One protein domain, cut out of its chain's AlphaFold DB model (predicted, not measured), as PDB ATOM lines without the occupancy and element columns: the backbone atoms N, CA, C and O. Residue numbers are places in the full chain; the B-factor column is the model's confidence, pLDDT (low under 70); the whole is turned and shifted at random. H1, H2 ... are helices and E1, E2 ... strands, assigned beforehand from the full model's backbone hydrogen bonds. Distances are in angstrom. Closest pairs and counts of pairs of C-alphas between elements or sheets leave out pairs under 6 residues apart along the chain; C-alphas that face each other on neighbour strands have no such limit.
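This is residues 45 to 118 of the 129 residues of an uncharacterized protein of Undibacterium sp. YM2 (UniProt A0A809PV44). You are looking at a long, narrow, strongly twisted sheet of three strands, with one helix, H1, lying across one face near the end where E1 ends and E2 begins. At the other end the link from E2 to E3 sticks out with residues 103 to 109, while beyond the helix residues 78 to 91 fold back along H1 to E2. The printed part has 74 residues, with one named helix and three named strands in the chain order E1, H1, E2, E3. The sheet's order is E1, E2, E3, all antiparallel, and the class is mixed, helices and strands. The whole is loose and elongated, with a radius of gyration of the C-alphas of 14.8 A and spans of 45 by 27 by 18 A.

Start with E1, residues 45 to 53, an edge strand that bends by 50 degrees at residue 49. Beside it find the inner strand E2, residues 92 to 101, antiparallel to E1 at 155 degrees between directions. Across this pair N 46 and O 99 are 2.8 A apart and N 52 and O 93 are 2.9 A apart, both within hydrogen-bond range. Next look for H1, residues 65 to 77, which is on the sheet at a height over the sheet of 8.3 A; the two form two layers, a helix on one face of a sheet. H1 touches E2, and their closest C-alphas, those of Thr 67 and Ala 94, are 5.1 A apart. On the local plane H1 stands at 89 degrees to E2 and runs across the strands. It lies over E2 with 4 of its C-alphas, and only just not over E1, with 2. E1 and H1 are near each other, with 8 pairs of C-alphas within 10 A. In H1 every O i to N i+4 pair is within hydrogen-bond range. Last comes the other edge strand, E3, residues 113 to 117, which forms a hairpin with E2, antiparallel at 150 degrees; N 98 and O 114 are 2.8 A apart, within hydrogen-bond range.

Find C-alpha 45 at (242.060, 261.438, 244.667); from there E1 runs 24.9 A to C-alpha 53. H1 begins at C-alpha 65, at (235.029, 286.887, 241.344), and runs 18.8 A to C-alpha 77. E2, the longest strand, covers 27.1 A from C-alpha 92 to C-alpha 101. E3 covers 13.3 A and ends at C-alpha 117, at (230.603, 274.209, 239.079).

The C-alphas farthest apart, those of Leu 86 and Val 104, are 44.7 A apart. The printed part has no cut, and its three links are long. The mean pLDDT of the printed part is 77.5; look for values under 70 at residues 62 to 68, 70 to 72, 75 and 78 to 89.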
ATOM      1  N   ALA A  45     242.952 260.368 245.081       82.25
ATOM      2  CA  ALA A  45     242.060 261.438 244.667       82.25
ATOM      3  C   ALA A  45     242.837 262.420 243.786       82.25
ATOM      4  O   ALA A  45     243.856 262.969 244.203       82.25
ATOM      5  N   LEU A  46     242.346 262.632 242.572       86.88
ATOM      6  CA  LEU A  46     242.800 263.685 241.681       86.88
ATOM      7  C   LEU A  46     241.829 264.853 241.795       86.88
ATOM      8  O   LEU A  46     240.612 264.664 241.764       86.88
ATOM      9  N   VAL A  47     242.380 266.053 241.917       84.81
ATOM     10  CA  VAL A  47     241.625 267.304 241.920       84.81
ATOM     11  C   VAL A  47     242.274 268.233 240.906       84.81
ATOM     12  O   VAL A  47     243.489 268.415 240.916       84.81
ATOM     13  N   GLY A  48     241.459 268.800 240.028       83.38
ATOM     14  CA  GLY A  48     241.854 269.750 239.001       83.38
ATOM     15  C   GLY A  48     240.920 270.954 238.979       83.38
ATOM     16  O   GLY A  48     239.778 270.893 239.440       83.38
ATOM     17  N   TYR A  49     241.422 272.052 238.430       82.62
ATOM     18  CA  TYR A  49     240.655 273.260 238.153       82.62
ATOM     19  C   TYR A  49     240.593 273.463 236.641       82.62
ATOM     20  O   TYR A  49     241.591 273.242 235.954       82.62
ATOM     21  N   GLY A  50     239.442 273.883 236.126       81.50
ATOM     22  CA  GLY A  50     239.261 274.113 234.699       81.50
ATOM     23  C   GLY A  50     238.164 275.120 234.390       81.50
ATOM     24  O   GLY A  50     237.497 275.654 235.281       81.50
ATOM     25  N   LEU A  51     237.980 275.365 233.097       83.06
ATOM     26  CA  LEU A  51     236.927 276.212 232.557       83.06
ATOM     27  C   LEU A  51     236.104 275.389 231.568       83.06
ATOM     28  O   LEU A  51     236.666 274.671 230.751       83.06
ATOM     29  N   VAL A  52     234.781 275.513 231.635       84.56
ATOM     30  CA  VAL A  52     233.863 274.950 230.638       84.56
ATOM     31  C   VAL A  52     233.276 276.098 229.839       84.56
ATOM     32  O   VAL A  52     232.753 277.050 230.418       84.56
ATOM     33  N   THR A  53     233.360 276.019 228.517       85.75
ATOM     34  CA  THR A  53     232.931 277.072 227.588       85.75
ATOM     35  C   THR A  53     231.778 276.596 226.702       85.75
ATOM     36  O   THR A  53     231.442 275.414 226.679       85.75
ATOM     37  N   GLY A  54     231.130 277.519 225.984       83.88
ATOM     38  CA  GLY A  54     230.030 277.181 225.071       83.88
ATOM     39  C   GLY A  54     228.689 276.934 225.765       83.88
ATOM     40  O   GLY A  54     227.783 276.356 225.173       83.88
ATOM     41  N   LEU A  55     228.538 277.381 227.014       85.56
ATOM     42  CA  LEU A  55     227.283 277.247 227.751       85.56
ATOM     43  C   LEU A  55     226.214 278.188 227.180       85.56
ATOM     44  O   LEU A  55     226.509 279.317 226.800       85.56
ATOM     45  N   ALA A  56     224.956 277.748 227.152       86.75
ATOM     46  CA  ALA A  56     223.836 278.506 226.589       86.75
ATOM     47  C   ALA A  56     223.283 279.546 227.585       86.75
ATOM     48  O   ALA A  56     222.132 279.463 228.011       86.75
ATOM     49  N   ASN A  57     224.104 280.522 227.994       85.19
ATOM     50  CA  ASN A  57     223.790 281.495 229.053       85.19
ATOM     51  C   ASN A  57     223.498 280.872 230.438       85.19
ATOM     52  O   ASN A  57     222.821 281.476 231.280       85.19
ATOM     53  N   THR A  58     223.989 279.653 230.672       86.31
ATOM     54  CA  THR A  58     223.858 278.912 231.937       86.31
ATOM     55  C   THR A  58     225.158 278.818 232.731       86.31
ATOM     56  O   THR A  58     225.159 278.164 233.771       86.31
ATOM     57  N   GLY A  59     226.233 279.450 232.256       84.19
ATOM     58  CA  GLY A  59     227.501 279.600 232.968       84.19
ATOM     59  C   GLY A  59     227.402 280.533 234.171       84.19
ATOM     60  O   GLY A  59     226.306 280.938 234.569       84.19
ATOM     61  N   ASP A  60     228.549 280.853 234.762       84.19
ATOM     62  CA  ASP A  60     228.595 281.625 236.003       84.19
ATOM     63  C   ASP A  60     228.031 283.036 235.821       84.19
ATOM     64  O   ASP A  60     228.084 283.639 234.741       84.19
ATOM     65  N   SER A  61     227.504 283.618 236.898       76.75
ATOM     66  CA  SER A  61     227.096 285.014 236.835       76.75
ATOM     67  C   SER A  61     228.321 285.917 236.651       76.75
ATOM     68  O   SER A  61     229.390 285.659 237.213       76.75
ATOM     69  N   PRO A  62     228.170 287.059 235.958       65.62
ATOM     70  CA  PRO A  62     229.241 288.052 235.799       65.62
ATOM     71  C   PRO A  62     229.807 288.595 237.123       65.62
ATOM     72  O   PRO A  62     230.881 289.188 237.151       65.62
ATOM     73  N   ASN A  63     229.097 288.397 238.238       67.31
ATOM     74  CA  ASN A  63     229.521 288.834 239.567       67.31
ATOM     75  C   ASN A  63     230.412 287.816 240.300       67.31
ATOM     76  O   ASN A  63     230.899 288.119 241.392       67.31
ATOM     77  N   ASN A  64     230.658 286.630 239.733       66.50
ATOM     78  CA  ASN A  64     231.524 285.640 240.359       66.50
ATOM     79  C   ASN A  64     233.007 286.015 240.201       66.50
ATOM     80  O   ASN A  64     233.599 285.903 239.124       66.50
ATOM     81  N   LYS A  65     233.624 286.451 241.306       69.81
ATOM     82  CA  LYS A  65     235.029 286.887 241.344       69.81
ATOM     83  C   LYS A  65     236.017 285.765 241.004       69.81
ATOM     84  O   LYS A  65     237.026 286.043 240.361       69.81
ATOM     85  N   ALA A  66     235.738 284.523 241.404       67.94
ATOM     86  CA  ALA A  66     236.647 283.394 241.195       67.94
ATOM     87  C   ALA A  66     236.753 283.018 239.707       67.94
ATOM     88  O   ALA A  66     237.853 282.823 239.186       67.94
ATOM     89  N   THR A  67     235.623 282.997 239.001       65.81
ATOM     90  CA  THR A  67     235.558 282.718 237.559       65.81
ATOM     91  C   THR A  67     236.222 283.825 236.749       65.81
ATOM     92  O   THR A  67     237.040 283.558 235.870       65.81
ATOM     93  N   ARG A  68     235.951 285.086 237.106       68.00
ATOM     94  CA  ARG A  68     236.558 286.251 236.457       68.00
ATOM     95  C   ARG A  68     238.079 286.283 236.594       68.00
ATOM     96  O   ARG A  68     238.771 286.511 235.605       68.00
ATOM     97  N   GLN A  69     238.599 286.036 237.799       71.00
ATOM     98  CA  GLN A  69     240.046 286.003 238.028       71.00
ATOM     99  C   GLN A  69     240.715 284.889 237.220       71.00
ATOM    100  O   GLN A  69     241.799 285.074 236.677       71.00
ATOM    101  N   SER A  70     240.055 283.742 237.109       68.44
ATOM    102  CA  SER A  70     240.608 282.589 236.407       68.44
ATOM    103  C   SER A  70     240.644 282.799 234.895       68.44
ATOM    104  O   SER A  70     241.648 282.483 234.265       68.44
ATOM    105  N   ILE A  71     239.614 283.425 234.317       67.94
ATOM    106  CA  ILE A  71     239.609 283.790 232.894       67.94
ATOM    107  C   ILE A  71     240.653 284.876 232.600       67.94
ATOM    108  O   ILE A  71     241.377 284.766 231.614       67.94
ATOM    109  N   ALA A  72     240.802 285.872 233.477       67.88
ATOM    110  CA  ALA A  72     241.855 286.880 233.342       67.88
ATOM    111  C   ALA A  72     243.263 286.253 233.381       67.88
ATOM    112  O   ALA A  72     244.109 286.596 232.563       67.88
ATOM    113  N   ASN A  73     243.498 285.285 234.274       73.50
ATOM    114  CA  ASN A  73     244.778 284.577 234.364       73.50
ATOM    115  C   ASN A  73     245.073 283.725 233.117       73.50
ATOM    116  O   ASN A  73     246.226 283.646 232.701       73.50
ATOM    117  N   VAL A  74     244.058 283.093 232.519       70.12
ATOM    118  CA  VAL A  74     244.216 282.321 231.272       70.12
ATOM    119  C   VAL A  74     244.515 283.247 230.096       70.12
ATOM    120  O   VAL A  74     245.450 282.996 229.346       70.12
ATOM    121  N   LEU A  75     243.776 284.347 229.953       63.88
ATOM    122  CA  LEU A  75     243.997 285.314 228.874       63.88
ATOM    123  C   LEU A  75     245.359 286.016 228.999       63.88
ATOM    124  O   LEU A  75     246.019 286.246 227.986       63.88
ATOM    125  N   ALA A  76     245.841 286.237 230.225       70.06
ATOM    126  CA  ALA A  76     247.186 286.746 230.479       70.06
ATOM    127  C   ALA A  76     248.305 285.802 229.991       70.06
ATOM    128  O   ALA A  76     249.367 286.283 229.612       70.06
ATOM    129  N   GLN A  77     248.085 284.480 229.934       75.06
ATOM    130  CA  GLN A  77     249.063 283.545 229.345       75.06
ATOM    131  C   GLN A  77     249.178 283.684 227.822       75.06
ATOM    132  O   GLN A  77     250.195 283.304 227.247       75.06
ATOM    133  N   PHE A  78     248.160 284.251 227.175       68.81
ATOM    134  CA  PHE A  78     248.155 284.562 225.746       68.81
ATOM    135  C   PHE A  78     248.516 286.029 225.464       68.81
ATOM    136  O   PHE A  78     248.269 286.512 224.363       68.81
ATOM    137  N   ASP A  79     249.081 286.732 226.453       65.94
ATOM    138  CA  ASP A  79     249.429 288.161 226.393       65.94
ATOM    139  C   ASP A  79     248.214 289.086 226.160       65.94
ATOM    140  O   ASP A  79     248.329 290.247 225.766       65.94
ATOM    141  N   VAL A  80     247.005 288.578 226.431       52.69
ATOM    142  CA  VAL A  80     245.752 289.326 226.332       52.69
ATOM    143  C   VAL A  80     245.333 289.761 227.734       52.69
ATOM    144  O   VAL A  80     244.674 289.034 228.478       52.69
ATOM    145  N   ALA A  81     245.709 290.981 228.112       53.75
ATOM    146  CA  ALA A  81     245.302 291.572 229.381       53.75
ATOM    147  C   ALA A  81     243.818 291.979 229.335       53.75
ATOM    148  O   ALA A  81     243.457 293.020 228.785       53.75
ATOM    149  N   VAL A  82     242.947 291.161 229.929       54.97
ATOM    150  CA  VAL A  82     241.514 291.463 230.059       54.97
ATOM    151  C   VAL A  82     241.187 291.746 231.516       54.97
ATOM    152  O   VAL A  82     241.470 290.937 232.399       54.97
ATOM    153  N   GLN A  83     240.573 292.904 231.768       52.94
ATOM    154  CA  GLN A  83     240.070 293.237 233.096       52.94
ATOM    155  C   GLN A  83     239.009 292.203 233.500       52.94
ATOM    156  O   GLN A  83     238.088 291.958 232.712       52.94
ATOM    157  N   PRO A  84     239.096 291.595 234.699       56.78
ATOM    158  CA  PRO A  84     238.178 290.541 235.105       56.78
ATOM    159  C   PRO A  84     236.706 290.984 235.008       56.78
ATOM    160  O   PRO A  84     235.839 290.139 234.822       56.78
ATOM    161  N   GLU A  85     236.406 292.288 235.119       53.94
ATOM    162  CA  GLU A  85     235.060 292.881 234.993       53.94
ATOM    163  C   GLU A  85     234.410 292.715 233.616       53.94
ATOM    164  O   GLU A  85     233.185 292.750 233.524       53.94
ATOM    165  N   LEU A  86     235.209 292.551 232.560       50.03
ATOM    166  CA  LEU A  86     234.738 292.522 231.171       50.03
ATOM    167  C   LEU A  86     234.463 291.104 230.658       50.03
ATOM    168  O   LEU A  86     234.014 290.921 229.527       50.03
ATOM    169  N   VAL A  87     234.725 290.090 231.479       57.47
ATOM    170  CA  VAL A  87     234.558 288.692 231.104       57.47
ATOM    171  C   VAL A  87     233.079 288.297 231.177       57.47
ATOM    172  O   VAL A  87     232.465 288.290 232.244       57.47
ATOM    173  N   LEU A  88     232.499 287.942 230.027       61.06
ATOM    174  CA  LEU A  88     231.111 287.488 229.908       61.06
ATOM    175  C   LEU A  88     230.946 286.055 230.446       61.06
ATOM    176  O   LEU A  88     230.916 285.085 229.691       61.06
ATOM    177  N   SER A  89     230.787 285.932 231.763       66.88
ATOM    178  CA  SER A  89     230.686 284.645 232.467       66.88
ATOM    179  C   SER A  89     229.461 283.795 232.093       66.88
ATOM    180  O   SER A  89     229.467 282.591 232.292       66.88
ATOM    181  N   ARG A  90     228.398 284.340 231.480       76.00
ATOM    182  CA  ARG A  90     227.179 283.533 231.242       76.00
ATOM    183  C   ARG A  90     227.376 282.367 230.263       76.00
ATOM    184  O   ARG A  90     226.604 281.415 230.319       76.00
ATOM    185  N   ASN A  91     228.406 282.402 229.418       79.31
ATOM    186  CA  ASN A  91     228.744 281.299 228.508       79.31
ATOM    187  C   ASN A  91     229.957 280.471 228.972       79.31
ATOM    188  O   ASN A  91     230.360 279.543 228.267       79.31
ATOM    189  N   VAL A  92     230.536 280.794 230.135       81.31
ATOM    190  CA  VAL A  92     231.737 280.141 230.671       81.31
ATOM    191  C   VAL A  92     231.576 279.869 232.167       81.31
ATOM    192  O   VAL A  92     231.236 280.761 232.933       81.31
ATOM    193  N   ALA A  93     231.851 278.649 232.617       83.12
ATOM    194  CA  ALA A  93     231.819 278.305 234.038       83.12
ATOM    195  C   ALA A  93     233.202 277.893 234.544       83.12
ATOM    196  O   ALA A  93     233.917 277.142 233.877       83.12
ATOM    197  N   ALA A  94     233.555 278.351 235.743       83.81
ATOM    198  CA  ALA A  94     234.672 277.812 236.504       83.81
ATOM    199  C   ALA A  94     234.268 276.487 237.139       83.81
ATOM    200  O   ALA A  94     233.290 276.422 237.890       83.81
ATOM    201  N   VAL A  95     235.044 275.436 236.879       84.81
ATOM    202  CA  VAL A  95     234.714 274.092 237.346       84.81
ATOM    203  C   VAL A  95     235.843 273.456 238.141       84.81
ATOM    204  O   VAL A  95     237.030 273.679 237.895       84.81
ATOM    205  N   MET A  96     235.444 272.625 239.098       85.75
ATOM    206  CA  MET A  96     236.312 271.689 239.783       85.75
ATOM    207  C   MET A  96     236.129 270.324 239.141       85.75
ATOM    208  O   MET A  96     235.008 269.848 238.963       85.75
ATOM    209  N   VAL A  97     237.242 269.688 238.805       90.62
ATOM    210  CA  VAL A  97     237.261 268.332 238.270       90.62
ATOM    211  C   VAL A  97     237.834 267.430 239.344       90.62
ATOM    212  O   VAL A  97     238.930 267.669 239.844       90.62
ATOM    213  N   THR A  98     237.095 266.397 239.722       90.44
ATOM    214  CA  THR A  98     237.549 265.403 240.694       90.44
ATOM    215  C   THR A  98     237.502 264.026 240.070       90.44
ATOM    216  O   THR A  98     236.570 263.696 239.345       90.44
ATOM    217  N   ALA A  99     238.513 263.211 240.334       92.06
ATOM    218  CA  ALA A  99     238.570 261.850 239.827       92.06
ATOM    219  C   ALA A  99     239.234 260.934 240.848       92.06
ATOM    220  O   ALA A  99     239.991 261.380 241.712       92.06
ATOM    221  N   LYS A 100     238.963 259.637 240.745       89.81
ATOM    222  CA  LYS A 100     239.651 258.621 241.538       89.81
ATOM    223  C   LYS A 100     240.568 257.845 240.614       89.81
ATOM    224  O   LYS A 100     240.088 257.141 239.735       89.81
ATOM    225  N   LEU A 101     241.873 257.977 240.814       88.94
ATOM    226  CA  LEU A 101     242.876 257.249 240.052       88.94
ATOM    227  C   LEU A 101     243.037 255.836 240.636       88.94
ATOM    228  O   LEU A 101     243.457 255.708 241.797       88.94
ATOM    229  N   PRO A 102     242.736 254.777 239.860       86.12
ATOM    230  CA  PRO A 102     242.979 253.406 240.282       86.12
ATOM    231  C   PRO A 102     244.479 253.147 240.487       86.12
ATOM    232  O   PRO A 102     245.303 253.663 239.731       86.12
ATOM    233  N   PRO A 103     244.863 252.283 241.441       80.75
ATOM    234  CA  PRO A 103     246.269 251.996 241.750       80.75
ATOM    235  C   PRO A 103     247.043 251.298 240.617       80.75
ATOM    236  O   PRO A 103     248.260 251.169 240.700       80.75
ATOM    237  N   VAL A 104     246.353 250.823 239.579       82.56
ATOM    238  CA  VAL A 104     246.929 250.092 238.437       82.56
ATOM    239  C   VAL A 104     246.693 250.795 237.096       82.56
ATOM    240  O   VAL A 104     246.866 250.169 236.051       82.56
ATOM    241  N   ALA A 105     246.297 252.070 237.121       84.44
ATOM    242  CA  ALA A 105     246.114 252.862 235.909       84.44
ATOM    243  C   ALA A 105     247.448 253.084 235.179       84.44
ATOM    244  O   ALA A 105     248.485 253.336 235.800       84.44
ATOM    245  N   ARG A 106     247.417 252.987 233.851       86.62
ATOM    246  CA  ARG A 106     248.552 253.180 232.945       86.62
ATOM    247  C   ARG A 106     248.332 254.407 232.069       86.62
ATOM    248  O   ARG A 106     247.224 254.917 231.929       86.62
ATOM    249  N   GLN A 107     249.413 254.888 231.458       85.56
ATOM    250  CA  GLN A 107     249.315 255.975 230.492       85.56
ATOM    251  C   GLN A 107     248.431 255.549 229.312       85.56
ATOM    252  O   GLN A 107     248.679 254.517 228.693       85.56
ATOM    253  N   GLY A 108     247.422 256.366 229.008       87.38
ATOM    254  CA  GLY A 108     246.428 256.089 227.971       87.38
ATOM    255  C   GLY A 108     245.115 255.500 228.491       87.38
ATOM    256  O   GLY A 108     244.156 255.445 227.726       87.38
ATOM    257  N   ASP A 109     245.033 255.117 229.770       89.62
ATOM    258  CA  ASP A 109     243.774 254.660 230.360       89.62
ATOM    259  C   ASP A 109     242.784 255.826 230.506       89.62
ATOM    260  O   ASP A 109     243.136 256.922 230.954       89.62
ATOM    261  N   SER A 110     241.523 255.582 230.154       89.75
ATOM    262  CA  SER A 110     240.423 256.512 230.411       89.75
ATOM    263  C   SER A 110     240.003 256.447 231.877       89.75
ATOM    264  O   SER A 110     239.811 255.356 232.418       89.75
ATOM    265  N   ILE A 111     239.814 257.605 232.504       89.38
ATOM    266  CA  ILE A 111     239.373 257.717 233.896       89.38
ATOM    267  C   ILE A 111     238.087 258.529 233.927       89.38
ATOM    268  O   ILE A 111     238.024 259.615 233.350       89.38
ATOM    269  N   ASP A 112     237.088 258.016 234.639       90.62
ATOM    270  CA  ASP A 112     235.854 258.750 234.882       90.62
ATOM    271  C   ASP A 112     236.117 259.917 235.833       90.62
ATOM    272  O   ASP A 112     236.716 259.769 236.906       90.62
ATOM    273  N   VAL A 113     235.649 261.094 235.430       92.00
ATOM    274  CA  VAL A 113     235.808 262.330 236.188       92.00
ATOM    275  C   VAL A 113     234.445 262.922 236.513       92.00
ATOM    276  O   VAL A 113     233.516 262.885 235.708       92.00
ATOM    277  N   THR A 114     234.341 263.514 237.692       92.06
ATOM    278  CA  THR A 114     233.181 264.285 238.119       92.06
ATOM    279  C   THR A 114     233.521 265.760 238.016       92.06
ATOM    280  O   THR A 114     234.458 266.235 238.662       92.06
ATOM    281  N   VAL A 115     232.742 266.487 237.220       91.62
ATOM    282  CA  VAL A 115     232.888 267.930 237.028       91.62
ATOM    283  C   VAL A 115     231.779 268.650 237.782       91.62
ATOM    284  O   VAL A 115     230.601 268.334 237.614       91.62
ATOM    285  N   THR A 116     232.147 269.629 238.602       88.06
ATOM    286  CA  THR A 116     231.202 270.462 239.349       88.06
ATOM    287  C   THR A 116     231.490 271.937 239.123       88.06
ATOM    288  O   THR A 116     232.641 272.347 238.992       88.06
ATOM    289  N   SER A 117     230.439 272.755 239.079       86.00
ATOM    290  CA  SER A 117     230.603 274.209 239.079       86.00
ATOM    291  C   SER A 117     231.150 274.659 240.432       86.00
ATOM    292  O   SER A 117     230.629 274.260 241.473       86.00
ATOM    293  N   ILE A 118     232.186 275.495 240.417       81.62
ATOM    294  CA  ILE A 118     232.678 276.196 241.615       81.62
ATOM    295  C   ILE A 118     231.829 277.443 241.872       81.62
ATOM    296  O   ILE A 118     231.714 277.906 243.007       81.62
TER     297      ILE A 118